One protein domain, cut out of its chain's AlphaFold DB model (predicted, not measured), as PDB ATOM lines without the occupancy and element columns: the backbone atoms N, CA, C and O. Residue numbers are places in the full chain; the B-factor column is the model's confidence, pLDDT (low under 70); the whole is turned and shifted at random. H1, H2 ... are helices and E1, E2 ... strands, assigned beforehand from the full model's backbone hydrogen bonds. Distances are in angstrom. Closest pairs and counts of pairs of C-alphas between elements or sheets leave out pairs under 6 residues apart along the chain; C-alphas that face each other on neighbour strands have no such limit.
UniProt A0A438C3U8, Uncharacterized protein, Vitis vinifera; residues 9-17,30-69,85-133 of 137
ATOM      1  N   TRP A   9      40.148  12.784  -9.925       52.56
ATOM      2  CA  TRP A   9      40.604  12.616  -8.552       52.56
ATOM      3  C   TRP A   9      39.991  11.376  -7.932       52.56
ATOM      4  O   TRP A   9      38.833  11.055  -8.186       52.56
ATOM      5  N   VAL A  10      40.723  10.750  -7.024       49.62
ATOM      6  CA  VAL A  10      40.189   9.697  -6.173       49.62
ATOM      7  C   VAL A  10      39.935  10.281  -4.781       49.62
ATOM      8  O   VAL A  10      40.856  10.707  -4.092       49.62
ATOM      9  N   ARG A  11      38.663  10.366  -4.381       55.06
ATOM     10  CA  ARG A  11      38.214  10.867  -3.078       55.06
ATOM     11  C   ARG A  11      37.771   9.707  -2.195       55.06
ATOM     12  O   ARG A  11      36.961   8.879  -2.604       55.06
ATOM     13  N   TRP A  12      38.233   9.715  -0.955       47.16
ATOM     14  CA  TRP A  12      37.764   8.818   0.095       47.16
ATOM     15  C   TRP A  12      36.494   9.393   0.731       47.16
ATOM     16  O   TRP A  12      36.424  10.592   1.026       47.16
ATOM     17  N   THR A  13      35.450   8.576   0.887       42.78
ATOM     18  CA  THR A  13      34.207   9.028   1.524       42.78
ATOM     19  C   THR A  13      34.400   9.221   3.027       42.78
ATOM     20  O   THR A  13      35.131   8.497   3.697       42.78
ATOM     21  N   LYS A  14      33.738  10.253   3.553       41.53
ATOM     22  CA  LYS A  14      33.731  10.629   4.968       41.53
ATOM     23  C   LYS A  14      33.065   9.518   5.791       41.53
ATOM     24  O   LYS A  14      31.951   9.110   5.464       41.53
ATOM     25  N   ILE A  15      33.716   9.072   6.864       46.59
ATOM     26  CA  ILE A  15      33.080   8.241   7.895       46.59
ATOM     27  C   ILE A  15      31.989   9.096   8.576       46.59
ATOM     28  O   ILE A  15      32.261  10.262   8.894       46.59
ATOM     29  N   PRO A  16      30.753   8.597   8.777       35.16
ATOM     30  CA  PRO A  16      29.713   9.363   9.461       35.16
ATOM     31  C   PRO A  16      30.184   9.765  10.869       35.16
ATOM     32  O   PRO A  16      30.596   8.905  11.637       35.16
ATOM     33  N   GLY A  17      30.137  11.064  11.201       43.06
ATOM     34  CA  GLY A  17      30.407  11.562  12.559       43.06
ATOM     35  C   GLY A  17      31.607  12.500  12.767       43.06
ATOM     36  O   GLY A  17      31.783  12.964  13.886       43.06
ATOM     37  N   LYS A  30      54.780  15.602 -12.703       36.34
ATOM     38  CA  LYS A  30      55.906  15.647 -13.658       36.34
ATOM     39  C   LYS A  30      55.741  16.492 -14.927       36.34
ATOM     40  O   LYS A  30      55.228  16.056 -15.949       36.34
ATOM     41  N   VAL A  31      56.304  17.692 -14.845       36.19
ATOM     42  CA  VAL A  31      56.832  18.452 -15.983       36.19
ATOM     43  C   VAL A  31      58.339  18.222 -15.957       36.19
ATOM     44  O   VAL A  31      58.901  18.115 -14.867       36.19
ATOM     45  N   LEU A  32      59.006  18.211 -17.109       37.84
ATOM     46  CA  LEU A  32      60.367  18.752 -17.169       37.84
ATOM     47  C   LEU A  32      60.328  20.080 -16.408       37.84
ATOM     48  O   LEU A  32      59.565  20.965 -16.795       37.84
ATOM     49  N   THR A  33      60.999  20.171 -15.263       47.97
ATOM     50  CA  THR A  33      60.879  21.309 -14.345       47.97
ATOM     51  C   THR A  33      61.520  22.533 -14.977       47.97
ATOM     52  O   THR A  33      62.672  22.868 -14.726       47.97
ATOM     53  N   PHE A  34      60.763  23.191 -15.850       51.97
ATOM     54  CA  PHE A  34      61.078  24.507 -16.357       51.97
ATOM     55  C   PHE A  34      60.559  25.516 -15.339       51.97
ATOM     56  O   PHE A  34      59.373  25.858 -15.308       51.97
ATOM     57  N   THR A  35      61.447  25.938 -14.448       59.94
ATOM     58  CA  THR A  35      61.161  27.045 -13.543       59.94
ATOM     59  C   THR A  35      61.283  28.337 -14.339       59.94
ATOM     60  O   THR A  35      62.382  28.753 -14.698       59.94
ATOM     61  N   ASN A  36      60.141  28.956 -14.645       69.75
ATOM     62  CA  ASN A  36      60.110  30.285 -15.242       69.75
ATOM     63  C   ASN A  36      60.579  31.288 -14.189       69.75
ATOM     64  O   ASN A  36      59.935  31.444 -13.151       69.75
ATOM     65  N   ILE A  37      61.695  31.949 -14.462       76.75
ATOM     66  CA  ILE A  37      62.184  33.063 -13.658       76.75
ATOM     67  C   ILE A  37      61.664  34.346 -14.306       76.75
ATOM     68  O   ILE A  37      61.628  34.446 -15.532       76.75
ATOM     69  N   SER A  38      61.198  35.295 -13.491       79.38
ATOM     70  CA  SER A  38      60.644  36.557 -13.991       79.38
ATOM     71  C   SER A  38      61.660  37.283 -14.872       79.38
ATOM     72  O   SER A  38      62.817  37.430 -14.486       79.38
ATOM     73  N   SER A  39      61.213  37.791 -16.022       79.25
ATOM     74  CA  SER A  39      62.040  38.602 -16.925       79.25
ATOM     75  C   SER A  39      62.382  39.986 -16.364       79.25
ATOM     76  O   SER A  39      63.179  40.699 -16.961       79.25
ATOM     77  N   LEU A  40      61.776  40.372 -15.235       86.56
ATOM     78  CA  LEU A  40      62.027  41.642 -14.551       86.56
ATOM     79  C   LEU A  40      63.242  41.592 -13.615       86.56
ATOM     80  O   LEU A  40      63.593  42.612 -13.031       86.56
ATOM     81  N   LEU A  41      63.849  40.417 -13.434       84.06
ATOM     82  CA  LEU A  41      65.014  40.256 -12.573       84.06
ATOM     83  C   LEU A  41      66.281  40.669 -13.311       84.06
ATOM     84  O   LEU A  41      66.476  40.356 -14.489       84.06
ATOM     85  N   THR A  42      67.181  41.324 -12.590       88.62
ATOM     86  CA  THR A  42      68.517  41.601 -13.112       88.62
ATOM     87  C   THR A  42      69.279  40.287 -13.351       88.62
ATOM     88  O   THR A  42      68.950  39.239 -12.771       88.62
ATOM     89  N   PRO A  43      70.326  40.293 -14.196       86.00
ATOM     90  CA  PRO A  43      71.138  39.099 -14.433       86.00
ATOM     91  C   PRO A  43      71.754  38.519 -13.150       86.00
ATOM     92  O   PRO A  43      71.923  37.304 -13.038       86.00
ATOM     93  N   GLU A  44      72.075  39.373 -12.179       88.06
ATOM     94  CA  GLU A  44      72.665  38.978 -10.900       88.06
ATOM     95  C   GLU A  44      71.636  38.311  -9.978       88.06
ATOM     96  O   GLU A  44      71.875  37.206  -9.482       88.06
ATOM     97  N   GLU A  45      70.445  38.898  -9.841       86.69
ATOM     98  CA  GLU A  45      69.337  38.302  -9.082       86.69
ATOM     99  C   GLU A  45      68.879  36.976  -9.693       86.69
ATOM    100  O   GLU A  45      68.630  36.006  -8.975       86.69
ATOM    101  N   THR A  46      68.833  36.897 -11.026       85.44
ATOM    102  CA  THR A  46      68.495  35.663 -11.748       85.44
ATOM    103  C   THR A  46      69.484  34.546 -11.414       85.44
ATOM    104  O   THR A  46      69.070  33.425 -11.108       85.44
ATOM    105  N   ARG A  47      70.792  34.837 -11.423       86.44
ATOM    106  CA  ARG A  47      71.837  33.866 -11.051       86.44
ATOM    107  C   ARG A  47      71.736  33.458  -9.585       86.44
ATOM    108  O   ARG A  47      71.813  32.269  -9.284       86.44
ATOM    109  N   SER A  48      71.527  34.418  -8.687       87.56
ATOM    110  CA  SER A  48      71.357  34.158  -7.253       87.56
ATOM    111  C   SER A  48      70.158  33.239  -6.979       87.56
ATOM    112  O   SER A  48      70.269  32.241  -6.260       87.56
ATOM    113  N   MET A  49      69.028  33.500  -7.637       84.75
ATOM    114  CA  MET A  49      67.823  32.681  -7.534       84.75
ATOM    115  C   MET A  49      68.029  31.275  -8.111       84.75
ATOM    116  O   MET A  49      67.641  30.293  -7.481       84.75
ATOM    117  N   GLN A  50      68.689  31.147  -9.267       84.81
ATOM    118  CA  GLN A  50      69.037  29.838  -9.833       84.81
ATOM    119  C   GLN A  50      69.939  29.029  -8.899       84.81
ATOM    120  O   GLN A  50      69.692  27.841  -8.691       84.81
ATOM    121  N   ASN A  51      70.957  29.664  -8.321       87.50
ATOM    122  CA  ASN A  51      71.859  29.013  -7.378       87.50
ATOM    123  C   ASN A  51      71.104  28.551  -6.130       87.50
ATOM    124  O   ASN A  51      71.255  27.402  -5.728       87.50
ATOM    125  N   SER A  52      70.221  29.393  -5.590       85.62
ATOM    126  CA  SER A  52      69.395  29.057  -4.426       85.62
ATOM    127  C   SER A  52      68.463  27.874  -4.708       85.62
ATOM    128  O   SER A  52      68.376  26.952  -3.902       85.62
ATOM    129  N   LEU A  53      67.804  27.844  -5.870       83.94
ATOM    130  CA  LEU A  53      66.929  26.734  -6.270       83.94
ATOM    131  C   LEU A  53      67.700  25.426  -6.498       83.94
ATOM    132  O   LEU A  53      67.185  24.356  -6.185       83.94
ATOM    133  N   ARG A  54      68.926  25.501  -7.029       83.00
ATOM    134  CA  ARG A  54      69.802  24.332  -7.206       83.00
ATOM    135  C   ARG A  54      70.331  23.806  -5.876       83.00
ATOM    136  O   ARG A  54      70.362  22.596  -5.685       83.00
ATOM    137  N   GLN A  55      70.730  24.700  -4.972       86.62
ATOM    138  CA  GLN A  55      71.231  24.343  -3.642       86.62
ATOM    139  C   GLN A  55      70.147  23.722  -2.758       86.62
ATOM    140  O   GLN A  55      70.455  22.835  -1.978       86.62
ATOM    141  N   ASN A  56      68.894  24.158  -2.911       83.44
ATOM    142  CA  ASN A  56      67.746  23.686  -2.132       83.44
ATOM    143  C   ASN A  56      66.837  22.743  -2.939       83.44
ATOM    144  O   ASN A  56      65.625  22.693  -2.718       83.44
ATOM    145  N   HIS A  57      67.386  22.036  -3.930       79.19
ATOM    146  CA  HIS A  57      66.591  21.166  -4.800       79.19
ATOM    147  C   HIS A  57      65.906  20.032  -4.017       79.19
ATOM    148  O   HIS A  57      64.839  19.567  -4.408       79.19
ATOM    149  N   ASP A  58      66.495  19.594  -2.911       75.62
ATOM    150  CA  ASP A  58      66.012  18.540  -2.017       75.62
ATOM    151  C   ASP A  58      64.876  18.977  -1.074       75.62
ATOM    152  O   ASP A  58      64.158  18.128  -0.551       75.62
ATOM    153  N   ILE A  59      64.665  20.285  -0.888       79.06
ATOM    154  CA  ILE A  59      63.580  20.821  -0.047       79.06
ATOM    155  C   ILE A  59      62.210  20.664  -0.729       79.06
ATOM    156  O   ILE A  59      61.171  20.596  -0.066       79.06
ATOM    157  N   PHE A  60      62.183  20.608  -2.061       77.38
ATOM    158  CA  PHE A  60      60.947  20.562  -2.835       77.38
ATOM    159  C   PHE A  60      60.537  19.135  -3.204       77.38
ATOM    160  O   PHE A  60      61.351  18.279  -3.536       77.38
ATOM    161  N   ALA A  61      59.226  18.907  -3.222       76.75
ATOM    162  CA  ALA A  61      58.638  17.656  -3.672       76.75
ATOM    163  C   ALA A  61      58.376  17.672  -5.187       76.75
ATOM    164  O   ALA A  61      57.310  18.106  -5.637       76.75
ATOM    165  N   TRP A  62      59.330  17.191  -5.984       74.50
ATOM    166  CA  TRP A  62      59.203  17.128  -7.448       74.50
ATOM    167  C   TRP A  62      58.407  15.902  -7.911       74.50
ATOM    168  O   TRP A  62      57.672  15.941  -8.906       74.50
ATOM    169  N   ALA A  63      58.521  14.809  -7.162       68.81
ATOM    170  CA  ALA A  63      57.781  13.569  -7.307       68.81
ATOM    171  C   ALA A  63      57.160  13.139  -5.966       68.81
ATOM    172  O   ALA A  63      57.470  13.666  -4.903       68.81
ATOM    173  N   HIS A  64      56.245  12.165  -6.011       65.25
ATOM    174  CA  HIS A  64      55.597  11.665  -4.785       65.25
ATOM    175  C   HIS A  64      56.589  10.948  -3.862       65.25
ATOM    176  O   HIS A  64      56.423  11.001  -2.653       65.25
ATOM    177  N   SER A  65      57.639  10.356  -4.433       68.94
ATOM    178  CA  SER A  65      58.769   9.767  -3.708       68.94
ATOM    179  C   SER A  65      59.536  10.770  -2.842       68.94
ATOM    180  O   SER A  65      60.150  10.380  -1.853       68.94
ATOM    181  N   ASP A  66      59.514  12.053  -3.213       71.50
ATOM    182  CA  ASP A  66      60.296  13.100  -2.545       71.50
ATOM    183  C   ASP A  66      59.578  13.602  -1.285       71.50
ATOM    184  O   ASP A  66      60.201  14.112  -0.359       71.50
ATOM    185  N   MET A  67      58.260  13.389  -1.203       73.62
ATOM    186  CA  MET A  67      57.464  13.638  -0.004       73.62
ATOM    187  C   MET A  67      57.627  12.495   0.997       73.62
ATOM    188  O   MET A  67      56.662  11.806   1.335       73.62
ATOM    189  N   LYS A  68      58.845  12.303   1.503       68.25
ATOM    190  CA  LYS A  68      59.093  11.418   2.642       68.25
ATOM    191  C   LYS A  68      58.386  12.034   3.846       68.25
ATOM    192  O   LYS A  68      58.878  12.985   4.444       68.25
ATOM    193  N   GLY A  69      57.164  11.577   4.117       71.12
ATOM    194  CA  GLY A  69      56.356  12.075   5.224       71.12
ATOM    195  C   GLY A  69      57.102  11.984   6.557       71.12
ATOM    196  O   GLY A  69      58.120  11.305   6.683       71.12
ATOM    197  N   VAL A  85      30.731   3.460  19.011       85.62
ATOM    198  CA  VAL A  85      30.312   3.490  17.607       85.62
ATOM    199  C   VAL A  85      30.720   2.197  16.916       85.62
ATOM    200  O   VAL A  85      31.891   1.825  16.878       85.62
ATOM    201  N   ARG A  86      29.732   1.530  16.314       86.50
ATOM    202  CA  ARG A  86      29.959   0.304  15.548       86.50
ATOM    203  C   ARG A  86      30.739   0.604  14.261       86.50
ATOM    204  O   ARG A  86      30.345   1.519  13.532       86.50
ATOM    205  N   PRO A  87      31.781  -0.183  13.945       86.06
ATOM    206  CA  PRO A  87      32.469  -0.092  12.667       86.06
ATOM    207  C   PRO A  87      31.540  -0.288  11.471       86.06
ATOM    208  O   PRO A  87      30.624  -1.113  11.503       86.06
ATOM    209  N   ILE A  88      31.772   0.483  10.405       86.00
ATOM    210  CA  ILE A  88      30.972   0.421   9.178       86.00
ATOM    211  C   ILE A  88      31.835  -0.090   8.029       86.00
ATOM    212  O   ILE A  88      32.812   0.546   7.631       86.00
ATOM    213  N   ARG A  89      31.401  -1.202   7.428       87.50
ATOM    214  CA  ARG A  89      31.965  -1.745   6.187       87.50
ATOM    215  C   ARG A  89      31.028  -1.436   5.029       87.50
ATOM    216  O   ARG A  89      29.996  -2.082   4.855       87.50
ATOM    217  N   GLN A  90      31.365  -0.422   4.238       87.50
ATOM    218  CA  GLN A  90      30.592  -0.092   3.046       87.50
ATOM    219  C   GLN A  90      30.755  -1.191   1.993       87.50
ATOM    220  O   GLN A  90      31.863  -1.642   1.707       87.50
ATOM    221  N   LYS A  91      29.641  -1.598   1.376       87.62
ATOM    222  CA  LYS A  91      29.649  -2.549   0.259       87.62
ATOM    223  C   LYS A  91      30.479  -1.988  -0.897       87.62
ATOM    224  O   LYS A  91      30.201  -0.878  -1.359       87.62
ATOM    225  N   VAL A  92      31.443  -2.777  -1.376       86.50
ATOM    226  CA  VAL A  92      32.335  -2.407  -2.484       86.50
ATOM    227  C   VAL A  92      31.523  -2.104  -3.741       86.50
ATOM    228  O   VAL A  92      30.654  -2.884  -4.146       86.50
ATOM    229  N   ARG A  93      31.802  -0.960  -4.369       87.75
ATOM    230  CA  ARG A  93      31.179  -0.572  -5.639       87.75
ATOM    231  C   ARG A  93      31.924  -1.181  -6.822       87.75
ATOM    232  O   ARG A  93      33.149  -1.145  -6.877       87.75
ATOM    233  N   ARG A  94      31.171  -1.683  -7.804       90.12
ATOM    234  CA  ARG A  94      31.719  -2.041  -9.118       90.12
ATOM    235  C   ARG A  94      31.874  -0.771  -9.954       90.12
ATOM    236  O   ARG A  94      30.937   0.018 -10.051       90.12
ATOM    237  N   PHE A  95      33.048  -0.582 -10.545       87.19
ATOM    238  CA  PHE A  95      33.344   0.535 -11.444       87.19
ATOM    239  C   PHE A  95      33.485   0.046 -12.886       87.19
ATOM    240  O   PHE A  95      33.847  -1.108 -13.108       87.19
ATOM    241  N   HIS A  96      33.245   0.934 -13.854       91.81
ATOM    242  CA  HIS A  96      33.602   0.692 -15.257       91.81
ATOM    243  C   HIS A  96      35.115   0.408 -15.381       91.81
ATOM    244  O   HIS A  96      35.875   1.022 -14.619       91.81
ATOM    245  N   PRO A  97      35.569  -0.469 -16.302       92.00
ATOM    246  CA  PRO A  97      36.983  -0.815 -16.471       92.00
ATOM    247  C   PRO A  97      37.939   0.387 -16.491       92.00
ATOM    248  O   PRO A  97      38.912   0.387 -15.743       92.00
ATOM    249  N   ASP A  98      37.613   1.459 -17.218       87.88
ATOM    250  CA  ASP A  98      38.471   2.657 -17.294       87.88
ATOM    251  C   ASP A  98      38.693   3.305 -15.923       87.88
ATOM    252  O   ASP A  98      39.806   3.673 -15.548       87.88
ATOM    253  N   ARG A  99      37.624   3.397 -15.122       86.81
ATOM    254  CA  ARG A  99      37.700   3.938 -13.761       86.81
ATOM    255  C   ARG A  99      38.454   3.001 -12.828       86.81
ATOM    256  O   ARG A  99      39.143   3.489 -11.939       86.81
ATOM    257  N   GLN A 100      38.348   1.685 -13.019       89.81
ATOM    258  CA  GLN A 100      39.150   0.735 -12.245       89.81
ATOM    259  C   GLN A 100      40.640   0.913 -12.524       89.81
ATOM    260  O   GLN A 100      41.424   0.915 -11.583       89.81
ATOM    261  N   THR A 101      41.024   1.104 -13.786       89.56
ATOM    262  CA  THR A 101      42.421   1.351 -14.164       89.56
ATOM    263  C   THR A 101      42.950   2.633 -13.527       89.56
ATOM    264  O   THR A 101      44.031   2.621 -12.948       89.56
ATOM    265  N   ILE A 102      42.162   3.714 -13.529       87.06
ATOM    266  CA  ILE A 102      42.525   4.961 -12.835       87.06
ATOM    267  C   ILE A 102      42.727   4.727 -11.332       87.06
ATOM    268  O   ILE A 102      43.719   5.191 -10.774       87.06
ATOM    269  N   ILE A 103      41.799   4.018 -10.680       87.44
ATOM    270  CA  ILE A 103      41.888   3.725  -9.244       87.44
ATOM    271  C   ILE A 103      43.140   2.893  -8.944       87.44
ATOM    272  O   ILE A 103      43.883   3.269  -8.046       87.44
ATOM    273  N   ARG A 104      43.392   1.811  -9.696       90.38
ATOM    274  CA  ARG A 104      44.572   0.948  -9.507       90.38
ATOM    275  C   ARG A 104      45.864   1.746  -9.642       90.38
ATOM    276  O   ARG A 104      46.636   1.798  -8.697       90.38
ATOM    277  N   ASN A 105      46.010   2.492 -10.736       87.75
ATOM    278  CA  ASN A 105      47.192   3.316 -10.977       87.75
ATOM    279  C   ASN A 105      47.436   4.348  -9.868       87.75
ATOM    280  O   ASN A 105      48.578   4.723  -9.622       87.75
ATOM    281  N   GLU A 106      46.380   4.878  -9.247       86.75
ATOM    282  CA  GLU A 106      46.526   5.820  -8.140       86.75
ATOM    283  C   GLU A 106      46.879   5.121  -6.825       86.75
ATOM    284  O   GLU A 106      47.746   5.599  -6.100       86.75
ATOM    285  N   VAL A 107      46.262   3.973  -6.540       87.94
ATOM    286  CA  VAL A 107      46.587   3.143  -5.371       87.94
ATOM    287  C   VAL A 107      48.043   2.682  -5.423       87.94
ATOM    288  O   VAL A 107      48.756   2.877  -4.441       87.94
ATOM    289  N   ASP A 108      48.516   2.189  -6.568       88.75
ATOM    290  CA  ASP A 108      49.897   1.725  -6.748       88.75
ATOM    291  C   ASP A 108      50.907   2.850  -6.476       88.75
ATOM    292  O   ASP A 108      51.879   2.662  -5.751       88.75
ATOM    293  N   LYS A 109      50.630   4.070  -6.959       84.12
ATOM    294  CA  LYS A 109      51.473   5.249  -6.688       84.12
ATOM    295  C   LYS A 109      51.528   5.614  -5.205       84.12
ATOM    296  O   LYS A 109      52.546   6.136  -4.754       84.12
ATOM    297  N   LEU A 110      50.424   5.449  -4.474       83.75
ATOM    298  CA  LEU A 110      50.361   5.759  -3.044       83.75
ATOM    299  C   LEU A 110      51.029   4.664  -2.201       83.75
ATOM    300  O   LEU A 110      51.643   4.991  -1.185       83.75
ATOM    301  N   LEU A 111      50.923   3.400  -2.629       86.25
ATOM    302  CA  LEU A 111      51.637   2.264  -2.041       86.25
ATOM    303  C   LEU A 111      53.148   2.417  -2.228       86.25
ATOM    304  O   LEU A 111      53.884   2.355  -1.250       86.25
ATOM    305  N   GLU A 112      53.606   2.704  -3.449       85.56
ATOM    306  CA  GLU A 112      55.026   2.924  -3.762       85.56
ATOM    307  C   GLU A 112      55.618   4.098  -2.963       85.56
ATOM    308  O   GLU A 112      56.755   4.039  -2.503       85.56
ATOM    309  N   ALA A 113      54.829   5.154  -2.737       80.56
ATOM    310  CA  ALA A 113      55.231   6.288  -1.903       80.56
ATOM    311  C   ALA A 113      55.208   5.992  -0.387       80.56
ATOM    312  O   ALA A 113      55.645   6.830   0.401       80.56
ATOM    313  N   GLY A 114      54.674   4.844   0.047       82.19
ATOM    314  CA  GLY A 114      54.550   4.475   1.460       82.19
ATOM    315  C   GLY A 114      53.491   5.267   2.239       82.19
ATOM    316  O   GLY A 114      53.499   5.262   3.469       82.19
ATOM    317  N   PHE A 115      52.575   5.961   1.554       81.00
ATOM    318  CA  PHE A 115      51.495   6.719   2.207       81.00
ATOM    319  C   PHE A 115      50.343   5.839   2.680       81.00
ATOM    320  O   PHE A 115      49.636   6.198   3.623       81.00
ATOM    321  N   ILE A 116      50.140   4.706   2.016       85.81
ATOM    322  CA  ILE A 116      49.167   3.688   2.402       85.81
ATOM    323  C   ILE A 116      49.871   2.342   2.552       85.81
ATOM    324  O   ILE A 116      50.973   2.143   2.048       85.81
ATOM    325  N   ARG A 117      49.224   1.424   3.268       88.19
ATOM    326  CA  ARG A 117      49.708   0.066   3.515       88.19
ATOM    327  C   ARG A 117      48.552  -0.915   3.448       88.19
ATOM    328  O   ARG A 117      47.408  -0.535   3.712       88.19
ATOM    329  N   GLU A 118      48.863  -2.162   3.141       88.88
ATOM    330  CA  GLU A 118      47.895  -3.251   3.225       88.88
ATOM    331  C   GLU A 118      47.553  -3.551   4.691       88.88
ATOM    332  O   GLU A 118      48.382  -3.392   5.591       88.88
ATOM    333  N   VAL A 119      46.291  -3.905   4.935       87.56
ATOM    334  CA  VAL A 119      45.759  -4.233   6.261       87.56
ATOM    335  C   VAL A 119      44.805  -5.407   6.110       87.56
ATOM    336  O   VAL A 119      43.866  -5.345   5.312       87.56
ATOM    337  N   ASP A 120      45.015  -6.439   6.917       85.31
ATOM    338  CA  ASP A 120      44.138  -7.602   6.955       85.31
ATOM    339  C   ASP A 120      42.847  -7.296   7.723       85.31
ATOM    340  O   ASP A 120      42.861  -6.659   8.775       85.31
ATOM    341  N   TYR A 121      41.721  -7.764   7.179       76.38
ATOM    342  CA  TYR A 121      40.395  -7.746   7.814       76.38
ATOM    343  C   TYR A 121      39.994  -6.410   8.473       76.38
ATOM    344  O   TYR A 121      39.750  -6.361   9.678       76.38
ATOM    345  N   PRO A 122      39.846  -5.314   7.708       82.00
ATOM    346  CA  PRO A 122      39.486  -4.037   8.302       82.00
ATOM    347  C   PRO A 122      38.036  -4.036   8.815       82.00
ATOM    348  O   PRO A 122      37.088  -4.311   8.067       82.00
ATOM    349  N   ASP A 123      37.858  -3.630  10.074       82.50
ATOM    350  CA  ASP A 123      36.543  -3.380  10.682       82.50
ATOM    351  C   ASP A 123      35.806  -2.208  10.011       82.50
ATOM    352  O   ASP A 123      34.577  -2.150   9.991       82.50
ATOM    353  N   TRP A 124      36.559  -1.280   9.415       85.81
ATOM    354  CA  TRP A 124      36.051  -0.098   8.725       85.81
ATOM    355  C   TRP A 124      36.432  -0.134   7.248       85.81
ATOM    356  O   TRP A 124      37.610  -0.213   6.911       85.81
ATOM    357  N   LEU A 125      35.449  -0.013   6.354       87.50
ATOM    358  CA  LEU A 125      35.699   0.046   4.911       87.50
ATOM    359  C   LEU A 125      34.906   1.187   4.278       87.50
ATOM    360  O   LEU A 125      33.678   1.219   4.362       87.50
ATOM    361  N   ALA A 126      35.609   2.106   3.620       87.19
ATOM    362  CA  ALA A 126      35.020   3.218   2.885       87.19
ATOM    363  C   ALA A 126      35.201   3.018   1.378       87.19
ATOM    364  O   ALA A 126      36.252   2.580   0.913       87.19
ATOM    365  N   ASN A 127      34.172   3.359   0.604       88.31
ATOM    366  CA  ASN A 127      34.247   3.287  -0.847       88.31
ATOM    367  C   ASN A 127      35.104   4.414  -1.434       88.31
ATOM    368  O   ASN A 127      34.991   5.583  -1.061       88.31
ATOM    369  N   VAL A 128      35.881   4.044  -2.446       87.00
ATOM    370  CA  VAL A 128      36.645   4.955  -3.293       87.00
ATOM    371  C   VAL A 128      35.701   5.684  -4.256       87.00
ATOM    372  O   VAL A 128      34.800   5.067  -4.819       87.00
ATOM    373  N   VAL A 129      35.873   6.991  -4.466       85.62
ATOM    374  CA  VAL A 129      35.050   7.777  -5.404       85.62
ATOM    375  C   VAL A 129      35.931   8.485  -6.419       85.62
ATOM    376  O   VAL A 129      36.765   9.304  -6.061       85.62
ATOM    377  N   VAL A 130      35.694   8.219  -7.699       84.88
ATOM    378  CA  VAL A 130      36.377   8.898  -8.804       84.88
ATOM    379  C   VAL A 130      35.604  10.170  -9.163       84.88
ATOM    380  O   VAL A 130      34.432  10.100  -9.534       84.88
ATOM    381  N   VAL A 131      36.240  11.329  -9.035       84.88
ATOM    382  CA  VAL A 131      35.660  12.657  -9.260       84.88
ATOM    383  C   VAL A 131      36.383  13.324 -10.423       84.88
ATOM    384  O   VAL A 131      37.581  13.555 -10.301       84.88
ATOM    385  N   PRO A 132      35.707  13.690 -11.521       78.00
ATOM    386  CA  PRO A 132      36.348  14.430 -12.595       78.00
ATOM    387  C   PRO A 132      36.968  15.730 -12.074       78.00
ATOM    388  O   PRO A 132      36.333  16.506 -11.352       78.00
ATOM    389  N   LYS A 133      38.222  15.978 -12.424       78.44
ATOM    390  CA  LYS A 133      38.882  17.255 -12.212       78.44
ATOM    391  C   LYS A 133      38.315  18.235 -13.231       78.44
ATOM    392  O   LYS A 133      38.271  17.932 -14.417       78.44
TER     393      LYS A 133
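What this domain is: This is residues 9 to 17, 30 to 69 and 85 to 133 of the 137 residues of an uncharacterized protein of Vitis vinifera (UniProt A0A438C3U8). In this model of little regular structure, a small sheet of E1 and E2 with H2 over one face forms one lobe of a rod, and H1 with its loops forms the other. The 98 printed residues run E1, H1, H2, E2; the sheet is antiparallel and the class mixed, with 38 residues in named elements. The whole is extended, with radius of gyration of the C-alphas 20.7 A and spans of 62 by 28 by 26 A.

Where its parts are: Find C-alpha 9 at (40.604, 12.616, -8.552), where E1, residues 9 to 12, begins. H1 is residues 43 to 55, 18.3 A; H2 is residues 97 to 112, 22.4 A. E2, residues 128 to 132, ends at C-alpha 132, (36.348, 14.430, -12.595).

How they stand to each other: Look at E1 and E2, antiparallel at 148 degrees: N 9 and O 131 are within hydrogen-bond range, 2.7 A. The closest C-alphas of H2 and E1 are Ile 103 and Val 10, 6.9 A; of H2 and E2, Arg 99 and Val 130, 7.1 A. H1 is apart from H2 and E2. In H1 and H2 every O i to N i+4 pair is within range.

The domain as a whole: Cuts after residues 17 and 69 leave C-alpha gaps of 36.8 A and 30.1 A. H2 to E2 is a long link. Confidence is under 70 at 20 residues, among them 9 to 17.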